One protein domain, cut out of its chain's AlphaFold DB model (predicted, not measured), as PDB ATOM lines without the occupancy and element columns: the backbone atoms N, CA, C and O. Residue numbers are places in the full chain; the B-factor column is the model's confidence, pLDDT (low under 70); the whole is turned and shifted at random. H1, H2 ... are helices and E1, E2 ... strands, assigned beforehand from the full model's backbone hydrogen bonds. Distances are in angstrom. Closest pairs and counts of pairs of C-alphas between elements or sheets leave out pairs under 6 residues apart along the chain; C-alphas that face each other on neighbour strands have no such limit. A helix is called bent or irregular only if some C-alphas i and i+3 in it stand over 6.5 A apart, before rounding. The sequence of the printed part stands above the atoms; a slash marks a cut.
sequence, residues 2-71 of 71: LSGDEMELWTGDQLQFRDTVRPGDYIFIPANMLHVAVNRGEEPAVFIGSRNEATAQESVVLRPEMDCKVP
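Overview. This is residues 2 to 71 of the 71 residues of the protein "Cupin_2 domain-containing protein" of Bradyrhizobium sp. (UniProt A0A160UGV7). Little of this domain is regular structure: a small three-stranded sheet, with long loops running out from it and one short helix, H1, set well away from it. The 70 printed residues include E1, E2, E3 and H1 in that order; the antiparallel sheet runs E2, E1, E3. The class is mixed, with only 18 residues in named elements. The whole is compact, radius of gyration of the C-alphas 12.7 A, spanning 30 by 29 by 17 A.

Arrangement. Inner strand E1, residues 7 to 11, forms a hairpin with E2, residues 17 to 21, at 151 degrees; N 11 and O 17 are 2.8 A apart, within hydrogen-bond range. E3, residues 35 to 38, is antiparallel to E1 at 160 degrees, with N 38 and O 8 at 2.8 A. H1, residues 54 to 57, is not on the sheet and is too short for an O i to N i+4 pair; its one O i to N i+3 pair is not within range.

Along the chain. E1 spans 13.1 A from C-alpha 7 at (17.405, 51.774, -33.986), E2 12.8 A and E3 10.0 A. H1, only just irregular at 6.6 A, ends at C-alpha 57, (-2.848, 53.591, -24.537).

Size, cuts and confidence. The printed part has no cut. The links E2 to E3 and E3 to H1 are long. Residues 54 to 59 are under pLDDT 70.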
ATOM      1  N   LEU A   2       9.850  55.900 -40.121       95.31
ATOM      2  CA  LEU A   2       9.735  56.908 -41.180       95.31
ATOM      3  C   LEU A   2      11.069  57.591 -41.494       95.31
ATOM      4  O   LEU A   2      11.359  57.834 -42.659       95.31
ATOM      5  N   SER A   3      11.853  57.914 -40.465       96.12
ATOM      6  CA  SER A   3      13.123  58.643 -40.575       96.12
ATOM      7  C   SER A   3      14.047  58.330 -39.398       96.12
ATOM      8  O   SER A   3      13.583  57.772 -38.400       96.12
ATOM      9  N   GLY A   4      15.315  58.733 -39.521       94.12
ATOM     10  CA  GLY A   4      16.428  58.415 -38.619       94.12
ATOM     11  C   GLY A   4      17.386  57.403 -39.259       94.12
ATOM     12  O   GLY A   4      17.158  56.986 -40.398       94.12
ATOM     13  N   ASP A   5      18.419  56.999 -38.524       94.19
ATOM     14  CA  ASP A   5      19.388  55.993 -38.975       94.19
ATOM     15  C   ASP A   5      18.912  54.577 -38.617       94.19
ATOM     16  O   ASP A   5      17.857  54.139 -39.067       94.19
ATOM     17  N   GLU A   6      19.653  53.840 -37.794       95.31
ATOM     18  CA  GLU A   6      19.214  52.558 -37.256       95.31
ATOM     19  C   GLU A   6      18.861  52.659 -35.772       95.31
ATOM     20  O   GLU A   6      19.447  53.430 -35.012       95.31
ATOM     21  N   MET A   7      17.883  51.859 -35.362       96.12
ATOM     22  CA  MET A   7      17.405  51.774 -33.986       96.12
ATOM     23  C   MET A   7      17.374  50.313 -33.543       96.12
ATOM     24  O   MET A   7      17.116  49.416 -34.345       96.12
ATOM     25  N   GLU A   8      17.583  50.067 -32.255       96.75
ATOM     26  CA  GLU A   8      17.391  48.748 -31.661       96.75
ATOM     27  C   GLU A   8      15.975  48.635 -31.088       96.75
ATOM     28  O   GLU A   8      15.508  49.521 -30.367       96.75
ATOM     29  N   LEU A   9      15.300  47.524 -31.366       96.94
ATOM     30  CA  LEU A   9      14.103  47.119 -30.644       96.94
ATOM     31  C   LEU A   9      14.441  45.900 -29.793       96.94
ATOM     32  O   LEU A   9      14.793  44.845 -30.316       96.94
ATOM     33  N   TRP A  10      14.306  46.055 -28.483       97.25
ATOM     34  CA  TRP A  10      14.491  44.975 -27.527       97.25
ATOM     35  C   TRP A  10      13.130  44.447 -27.089       97.25
ATOM     36  O   TRP A  10      12.257  45.237 -26.730       97.25
ATOM     37  N   THR A  11      12.934  43.128 -27.124       96.38
ATOM     38  CA  THR A  11      11.664  42.465 -26.785       96.38
ATOM     39  C   THR A  11      11.872  41.186 -25.974       96.38
ATOM     40  O   THR A  11      12.992  40.690 -25.820       96.38
ATOM     41  N   GLY A  12      10.773  40.644 -25.452       94.56
ATOM     42  CA  GLY A  12      10.757  39.447 -24.616       94.56
ATOM     43  C   GLY A  12      10.592  39.784 -23.138       94.56
ATOM     44  O   GLY A  12      10.753  40.925 -22.711       94.56
ATOM     45  N   ASP A  13      10.263  38.774 -22.341       93.56
ATOM     46  CA  ASP A  13      10.026  38.893 -20.897       93.56
ATOM     47  C   ASP A  13      11.243  39.396 -20.103       93.56
ATOM     48  O   ASP A  13      11.091  39.896 -18.987       93.56
ATOM     49  N   GLN A  14      12.439  39.281 -20.676       94.62
ATOM     50  CA  GLN A  14      13.702  39.752 -20.125       94.62
ATOM     51  C   GLN A  14      14.433  40.740 -21.041       94.62
ATOM     52  O   GLN A  14      15.613  41.000 -20.807       94.62
ATOM     53  N   LEU A  15      13.751  41.300 -22.051       96.44
ATOM     54  CA  LEU A  15      14.362  42.150 -23.081       96.44
ATOM     55  C   LEU A  15      15.569  41.464 -23.750       96.44
ATOM     56  O   LEU A  15      16.604  42.076 -23.967       96.44
ATOM     57  N   GLN A  16      15.468  40.165 -24.025       95.12
ATOM     58  CA  GLN A  16      16.574  39.328 -24.501       95.12
ATOM     59  C   GLN A  16      16.708  39.272 -26.027       95.12
ATOM     60  O   GLN A  16      17.750  38.856 -26.534       95.12
ATOM     61  N   PHE A  17      15.662  39.641 -26.765       95.44
ATOM     62  CA  PHE A  17      15.672  39.627 -28.225       95.44
ATOM     63  C   PHE A  17      15.933  41.033 -28.739       95.44
ATOM     64  O   PHE A  17      15.179  41.944 -28.410       95.44
ATOM     65  N   ARG A  18      16.989  41.196 -29.539       96.31
ATOM     66  CA  ARG A  18      17.381  42.476 -30.128       96.31
ATOM     67  C   ARG A  18      17.258  42.420 -31.641       96.31
ATOM     68  O   ARG A  18      18.037  41.720 -32.288       96.31
ATOM     69  N   ASP A  19      16.375  43.246 -32.175       96.62
ATOM     70  CA  ASP A  19      16.234  43.482 -33.606       96.62
ATOM     71  C   ASP A  19      16.767  44.867 -33.980       96.62
ATOM     72  O   ASP A  19      16.679  45.818 -33.201       96.62
ATOM     73  N   THR A  20      17.313  44.989 -35.189       96.94
ATOM     74  CA  THR A  20      17.688  46.284 -35.770       96.94
ATOM     75  C   THR A  20      16.596  46.743 -36.721       96.94
ATOM     76  O   THR A  20      16.183  45.991 -37.600       96.94
ATOM     77  N   VAL A  21      16.173  47.993 -36.571       97.19
ATOM     78  CA  VAL A  21      15.105  48.627 -37.344       97.19
ATOM     79  C   VAL A  21      15.688  49.782 -38.149       97.19
ATOM     80  O   VAL A  21      16.435  50.598 -37.611       97.19
ATOM     81  N   ARG A  22      15.328  49.859 -39.431       96.69
ATOM     82  CA  ARG A  22      15.744  50.898 -40.383       96.69
ATOM     83  C   ARG A  22      14.536  51.609 -41.003       96.69
ATOM     84  O   ARG A  22      13.405  51.115 -40.907       96.69
ATOM     85  N   PRO A  23      14.728  52.772 -41.656       96.94
ATOM     86  CA  PRO A  23      13.663  53.447 -42.383       96.94
ATOM     87  C   PRO A  23      13.001  52.510 -43.399       96.94
ATOM     88  O   PRO A  23      13.676  51.810 -44.148       96.94
ATOM     89  N   GLY A  24      11.670  52.495 -43.408       96.19
ATOM     90  CA  GLY A  24      10.858  51.560 -44.192       96.19
ATOM     91  C   GLY A  24      10.400  50.309 -43.433       96.19
ATOM     92  O   GLY A  24       9.381  49.734 -43.809       96.19
ATOM     93  N   ASP A  25      11.058  49.931 -42.332       96.69
ATOM     94  CA  ASP A  25      10.693  48.722 -41.586       96.69
ATOM     95  C   ASP A  25       9.400  48.889 -40.781       96.69
ATOM     96  O   ASP A  25       9.099  49.959 -40.237       96.69
ATOM     97  N   TYR A  26       8.658  47.792 -40.646       94.62
ATOM     98  CA  TYR A  26       7.459  47.711 -39.819       94.62
ATOM     99  C   TYR A  26       7.741  46.899 -38.561       94.62
ATOM    100  O   TYR A  26       8.278  45.798 -38.627       94.62
ATOM    101  N   ILE A  27       7.322  47.435 -37.415       93.62
ATOM    102  CA  ILE A  27       7.391  46.747 -36.129       93.62
ATOM    103  C   ILE A  27       5.978  46.332 -35.736       93.62
ATOM    104  O   ILE A  27       5.077  47.172 -35.655       93.62
ATOM    105  N   PHE A  28       5.801  45.051 -35.431       92.50
ATOM    106  CA  PHE A  28       4.597  44.544 -34.789       92.50
ATOM    107  C   PHE A  28       4.912  44.157 -33.345       92.50
ATOM    108  O   PHE A  28       5.824  43.376 -33.095       92.50
ATOM    109  N   ILE A  29       4.142  44.700 -32.402       90.62
ATOM    110  CA  ILE A  29       4.291  44.419 -30.973       90.62
ATOM    111  C   ILE A  29       3.016  43.721 -30.500       90.62
ATOM    112  O   ILE A  29       1.958  44.357 -30.484       90.62
ATOM    113  N   PRO A  30       3.085  42.427 -30.144       89.69
ATOM    114  CA  PRO A  30       1.938  41.694 -29.627       89.69
ATOM    115  C   PRO A  30       1.427  42.259 -28.296       89.69
ATOM    116  O   PRO A  30       2.152  42.928 -27.557       89.69
ATOM    117  N   ALA A  31       0.186  41.918 -27.946       87.19
ATOM    118  CA  ALA A  31      -0.356  42.204 -26.621       87.19
ATOM    119  C   ALA A  31       0.526  41.588 -25.520       87.19
ATOM    120  O   ALA A  31       1.023  40.471 -25.668       87.19
ATOM    121  N   ASN A  32       0.690  42.312 -24.408       86.62
ATOM    122  CA  ASN A  32       1.495  41.908 -23.248       86.62
ATOM    123  C   ASN A  32       2.983  41.629 -23.543       86.62
ATOM    124  O   ASN A  32       3.658  40.989 -22.737       86.62
ATOM    125  N   MET A  33       3.513  42.111 -24.669       92.00
ATOM    126  CA  MET A  33       4.938  42.022 -24.969       92.00
ATOM    127  C   MET A  33       5.691  43.172 -24.300       92.00
ATOM    128  O   MET A  33       5.460  44.339 -24.623       92.00
ATOM    129  N   LEU A  34       6.630  42.850 -23.410       94.38
ATOM    130  CA  LEU A  34       7.591  43.831 -22.919       94.38
ATOM    131  C   LEU A  34       8.533  44.225 -24.065       94.38
ATOM    132  O   LEU A  34       9.040  43.362 -24.785       94.38
ATOM    133  N   HIS A  35       8.726  45.528 -24.250       94.88
ATOM    134  CA  HIS A  35       9.556  46.064 -25.318       94.88
ATOM    135  C   HIS A  35      10.149  47.423 -24.945       94.88
ATOM    136  O   HIS A  35       9.531  48.196 -24.213       94.88
ATOM    137  N   VAL A  36      11.323  47.731 -25.493       95.44
ATOM    138  CA  VAL A  36      11.929  49.065 -25.436       95.44
ATOM    139  C   VAL A  36      12.636  49.377 -26.751       95.44
ATOM    140  O   VAL A  36      13.279  48.517 -27.355       95.44
ATOM    141  N   ALA A  37      12.475  50.613 -27.211       94.94
ATOM    142  CA  ALA A  37      13.146  51.147 -28.386       94.94
ATOM    143  C   ALA A  37      14.364  51.964 -27.941       94.94
ATOM    144  O   ALA A  37      14.221  52.875 -27.124       94.94
ATOM    145  N   VAL A  38      15.544  51.653 -28.478       95.88
ATOM    146  CA  VAL A  38      16.795  52.353 -28.161       95.88
ATOM    147  C   VAL A  38      17.329  53.009 -29.421       95.88
ATOM    148  O   VAL A  38      17.791  52.341 -30.347       95.88
ATOM    149  N   ASN A  39      17.272  54.337 -29.440       95.94
ATOM    150  CA  ASN A  39      17.937  55.134 -30.455       95.94
ATOM    151  C   ASN A  39      19.324  55.535 -29.944       95.94
ATOM    152  O   ASN A  39      19.424  56.302 -28.988       95.94
ATOM    153  N   ARG A  40      20.379  54.999 -30.566       94.31
ATOM    154  CA  ARG A  40      21.775  55.371 -30.276       94.31
ATOM    155  C   ARG A  40      22.327  56.406 -31.261       94.31
ATOM    156  O   ARG A  40      23.450  56.863 -31.072       94.31
ATOM    157  N   GLY A  41      21.571  56.729 -32.311       92.62
ATOM    158  CA  GLY A  41      21.939  57.740 -33.295       92.62
ATOM    159  C   GLY A  41      21.741  59.159 -32.768       92.62
ATOM    160  O   GLY A  41      21.022  59.388 -31.795       92.62
ATOM    161  N   GLU A  42      22.377  60.117 -33.438       95.62
ATOM    162  CA  GLU A  42      22.242  61.545 -33.122       95.62
ATOM    163  C   GLU A  42      20.913  62.120 -33.643       95.62
ATOM    164  O   GLU A  42      20.367  63.061 -33.067       95.62
ATOM    165  N   GLU A  43      20.358  61.510 -34.694       96.00
ATOM    166  CA  GLU A  43      19.102  61.926 -35.310       96.00
ATOM    167  C   GLU A  43      17.882  61.227 -34.681       96.00
ATOM    168  O   GLU A  43      17.926  60.027 -34.378       96.00
ATOM    169  N   PRO A  44      16.740  61.923 -34.513       96.62
ATOM    170  CA  PRO A  44      15.519  61.304 -34.011       96.62
ATOM    171  C   PRO A  44      14.991  60.190 -34.927       96.62
ATOM    172  O   PRO A  44      14.682  60.411 -36.101       96.62
ATOM    173  N   ALA A  45      14.781  59.003 -34.357       96.75
ATOM    174  CA  ALA A  45      14.037  57.932 -35.006       96.75
ATOM    175  C   ALA A  45      12.521  58.183 -34.892       96.75
ATOM    176  O   ALA A  45      11.970  58.238 -33.791       96.75
ATOM    177  N   VAL A  46      11.829  58.327 -36.026       96.56
ATOM    178  CA  VAL A  46      10.396  58.678 -36.059       96.56
ATOM    179  C   VAL A  46       9.552  57.486 -36.497       96.56
ATOM    180  O   VAL A  46       9.830  56.834 -37.507       96.56
ATOM    181  N   PHE A  47       8.471  57.221 -35.764       94.81
ATOM    182  CA  PHE A  47       7.535  56.130 -36.035       94.81
ATOM    183  C   PHE A  47       6.093  56.628 -36.050       94.81
ATOM    184  O   PHE A  47       5.722  57.515 -35.285       94.81
ATOM    185  N   ILE A  48       5.264  55.993 -36.880       93.19
ATOM    186  CA  ILE A  48       3.809  56.078 -36.766       93.19
ATOM    187  C   ILE A  48       3.332  54.822 -36.043       93.19
ATOM    188  O   ILE A  48       3.546  53.704 -36.514       93.19
ATOM    189  N   GLY A  49       2.677  55.013 -34.901       89.69
ATOM    190  CA  GLY A  49       1.976  53.949 -34.200       89.69
ATOM    191  C   GLY A  49       0.565  53.783 -34.754       89.69
ATOM    192  O   GLY A  49      -0.209  54.733 -34.758       89.69
ATOM    193  N   SER A  50       0.221  52.568 -35.181       88.12
ATOM    194  CA  SER A  50      -1.166  52.158 -35.407       88.12
ATOM    195  C   SER A  50      -1.568  51.130 -34.353       88.12
ATOM    196  O   SER A  50      -0.744  50.317 -33.915       88.12
ATOM    197  N   ARG A  51      -2.819  51.198 -33.907       82.12
ATOM    198  CA  ARG A  51      -3.410  50.309 -32.905       82.12
ATOM    199  C   ARG A  51      -4.835  49.983 -33.337       82.12
ATOM    200  O   ARG A  51      -5.519  50.824 -33.910       82.12
ATOM    201  N   ASN A  52      -5.263  48.757 -33.067       82.19
ATOM    202  CA  ASN A  52      -6.626  48.292 -33.326       82.19
ATOM    203  C   ASN A  52      -7.593  48.599 -32.168       82.19
ATOM    204  O   ASN A  52      -8.800  48.481 -32.351       82.19
ATOM    205  N   GLU A  53      -7.078  48.999 -31.002       78.19
ATOM    206  CA  GLU A  53      -7.857  49.300 -29.803       78.19
ATOM    207  C   GLU A  53      -7.398  50.628 -29.182       78.19
ATOM    208  O   GLU A  53      -6.215  50.817 -28.893       78.19
ATOM    209  N   ALA A  54      -8.337  51.559 -28.991       67.81
ATOM    210  CA  ALA A  54      -8.049  52.906 -28.494       67.81
ATOM    211  C   ALA A  54      -7.632  52.926 -27.011       67.81
ATOM    212  O   ALA A  54      -6.792  53.729 -26.616       67.81
ATOM    213  N   THR A  55      -8.171  52.013 -26.200       68.81
ATOM    214  CA  THR A  55      -7.887  51.907 -24.757       68.81
ATOM    215  C   THR A  55      -6.511  51.314 -24.454       68.81
ATOM    216  O   THR A  55      -6.020  51.439 -23.334       68.81
ATOM    217  N   ALA A  56      -5.828  50.730 -25.446       64.06
ATOM    218  CA  ALA A  56      -4.488  50.168 -25.280       64.06
ATOM    219  C   ALA A  56      -3.443  51.211 -24.824       64.06
ATOM    220  O   ALA A  56      -2.399  50.841 -24.288       64.06
ATOM    221  N   GLN A  57      -3.713  52.508 -25.010       58.44
ATOM    222  CA  GLN A  57      -2.848  53.591 -24.537       58.44
ATOM    223  C   GLN A  57      -2.954  53.855 -23.023       58.44
ATOM    224  O   GLN A  57      -2.029  54.424 -22.451       58.44
ATOM    225  N   GLU A  58      -4.033  53.427 -22.359       55.06
ATOM    226  CA  GLU A  58      -4.309  53.742 -20.946       55.06
ATOM    227  C   GLU A  58      -3.712  52.720 -19.958       55.06
ATOM    228  O   GLU A  58      -3.782  52.917 -18.748       55.06
ATOM    229  N   SER A  59      -3.097  51.638 -20.457       65.31
ATOM    230  CA  SER A  59      -2.630  50.497 -19.647       65.31
ATOM    231  C   SER A  59      -1.151  50.150 -19.866       65.31
ATOM    232  O   SER A  59      -0.735  48.994 -19.764       65.31
ATOM    233  N   VAL A  60      -0.318  51.140 -20.203       73.94
ATOM    234  CA  VAL A  60       1.131  50.915 -20.271       73.94
ATOM    235  C   VAL A  60       1.699  50.958 -18.856       73.94
ATOM    236  O   VAL A  60       1.826  52.019 -18.249       73.94
ATOM    237  N   VAL A  61       2.047  49.786 -18.327       87.56
ATOM    238  CA  VAL A  61       2.739  49.659 -17.043       87.56
ATOM    239  C   VAL A  61       4.240  49.659 -17.302       87.56
ATOM    240  O   VAL A  61       4.776  48.717 -17.887       87.56
ATOM    241  N   LEU A  62       4.920  50.719 -16.866       89.62
ATOM    242  CA  LEU A  62       6.380  50.775 -16.904       89.62
ATOM    243  C   LEU A  62       6.976  49.724 -15.958       89.62
ATOM    244  O   LEU A  62       6.405  49.427 -14.908       89.62
ATOM    245  N   ARG A  63       8.141  49.183 -16.325       92.69
ATOM    246  CA  ARG A  63       8.875  48.163 -15.559       92.69
ATOM    247  C   ARG A  63      10.297  48.654 -15.245       92.69
ATOM    248  O   ARG A  63      11.236  48.165 -15.870       92.69
ATOM    249  N   PRO A  64      10.478  49.631 -14.329       92.19
ATOM    250  CA  PRO A  64      11.789  50.233 -14.048       92.19
ATOM    251  C   PRO A  64      12.850  49.227 -13.582       92.19
ATOM    252  O   PRO A  64      14.045  49.442 -13.746       92.19
ATOM    253  N   GLU A  65      12.439  48.087 -13.021       93.69
ATOM    254  CA  GLU A  65      13.357  47.006 -12.657       93.69
ATOM    255  C   GLU A  65      14.099  46.399 -13.862       93.69
ATOM    256  O   GLU A  65      15.080  45.678 -13.680       93.69
ATOM    257  N   MET A  66      13.638  46.685 -15.083       94.31
ATOM    258  CA  MET A  66      14.227  46.219 -16.336       94.31
ATOM    259  C   MET A  66      15.223  47.212 -16.943       94.31
ATOM    260  O   MET A  66      15.905  46.847 -17.898       94.31
ATOM    261  N   ASP A  67      15.376  48.414 -16.383       91.56
ATOM    262  CA  ASP A  67      16.255  49.459 -16.932       91.56
ATOM    263  C   ASP A  67      17.725  49.007 -17.013       91.56
ATOM    264  O   ASP A  67      18.478  49.459 -17.867       91.56
ATOM    265  N   CYS A  68      18.144  48.058 -16.170       92.19
ATOM    266  CA  CYS A  68      19.499  47.501 -16.183       92.19
ATOM    267  C   CYS A  68      19.741  46.433 -17.265       92.19
ATOM    268  O   CYS A  68      20.866  45.950 -17.403       92.19
ATOM    269  N   LYS A  69      18.700  46.003 -17.986       91.56
ATOM    270  CA  LYS A  69      18.782  44.904 -18.962       91.56
ATOM    271  C   LYS A  69      19.205  45.358 -20.346       91.56
ATOM    272  O   LYS A  69      19.732  44.543 -21.099       91.56
ATOM    273  N   VAL A  70      18.976  46.624 -20.668       84.44
ATOM    274  CA  VAL A  70      19.289  47.181 -21.979       84.44
ATOM    275  C   VAL A  70      20.384  48.236 -21.801       84.44
ATOM    276  O   VAL A  70      20.159  49.206 -21.081       84.44
ATOM    277  N   PRO A  71      21.582  48.008 -22.370       70.81
ATOM    278  CA  PRO A  71      22.760  48.847 -22.154       70.81
ATOM    279  C   PRO A  71      22.717  50.184 -22.899       70.81
ATOM    280  O   PRO A  71      22.031  50.285 -23.944       70.81
TER     281      PRO A  71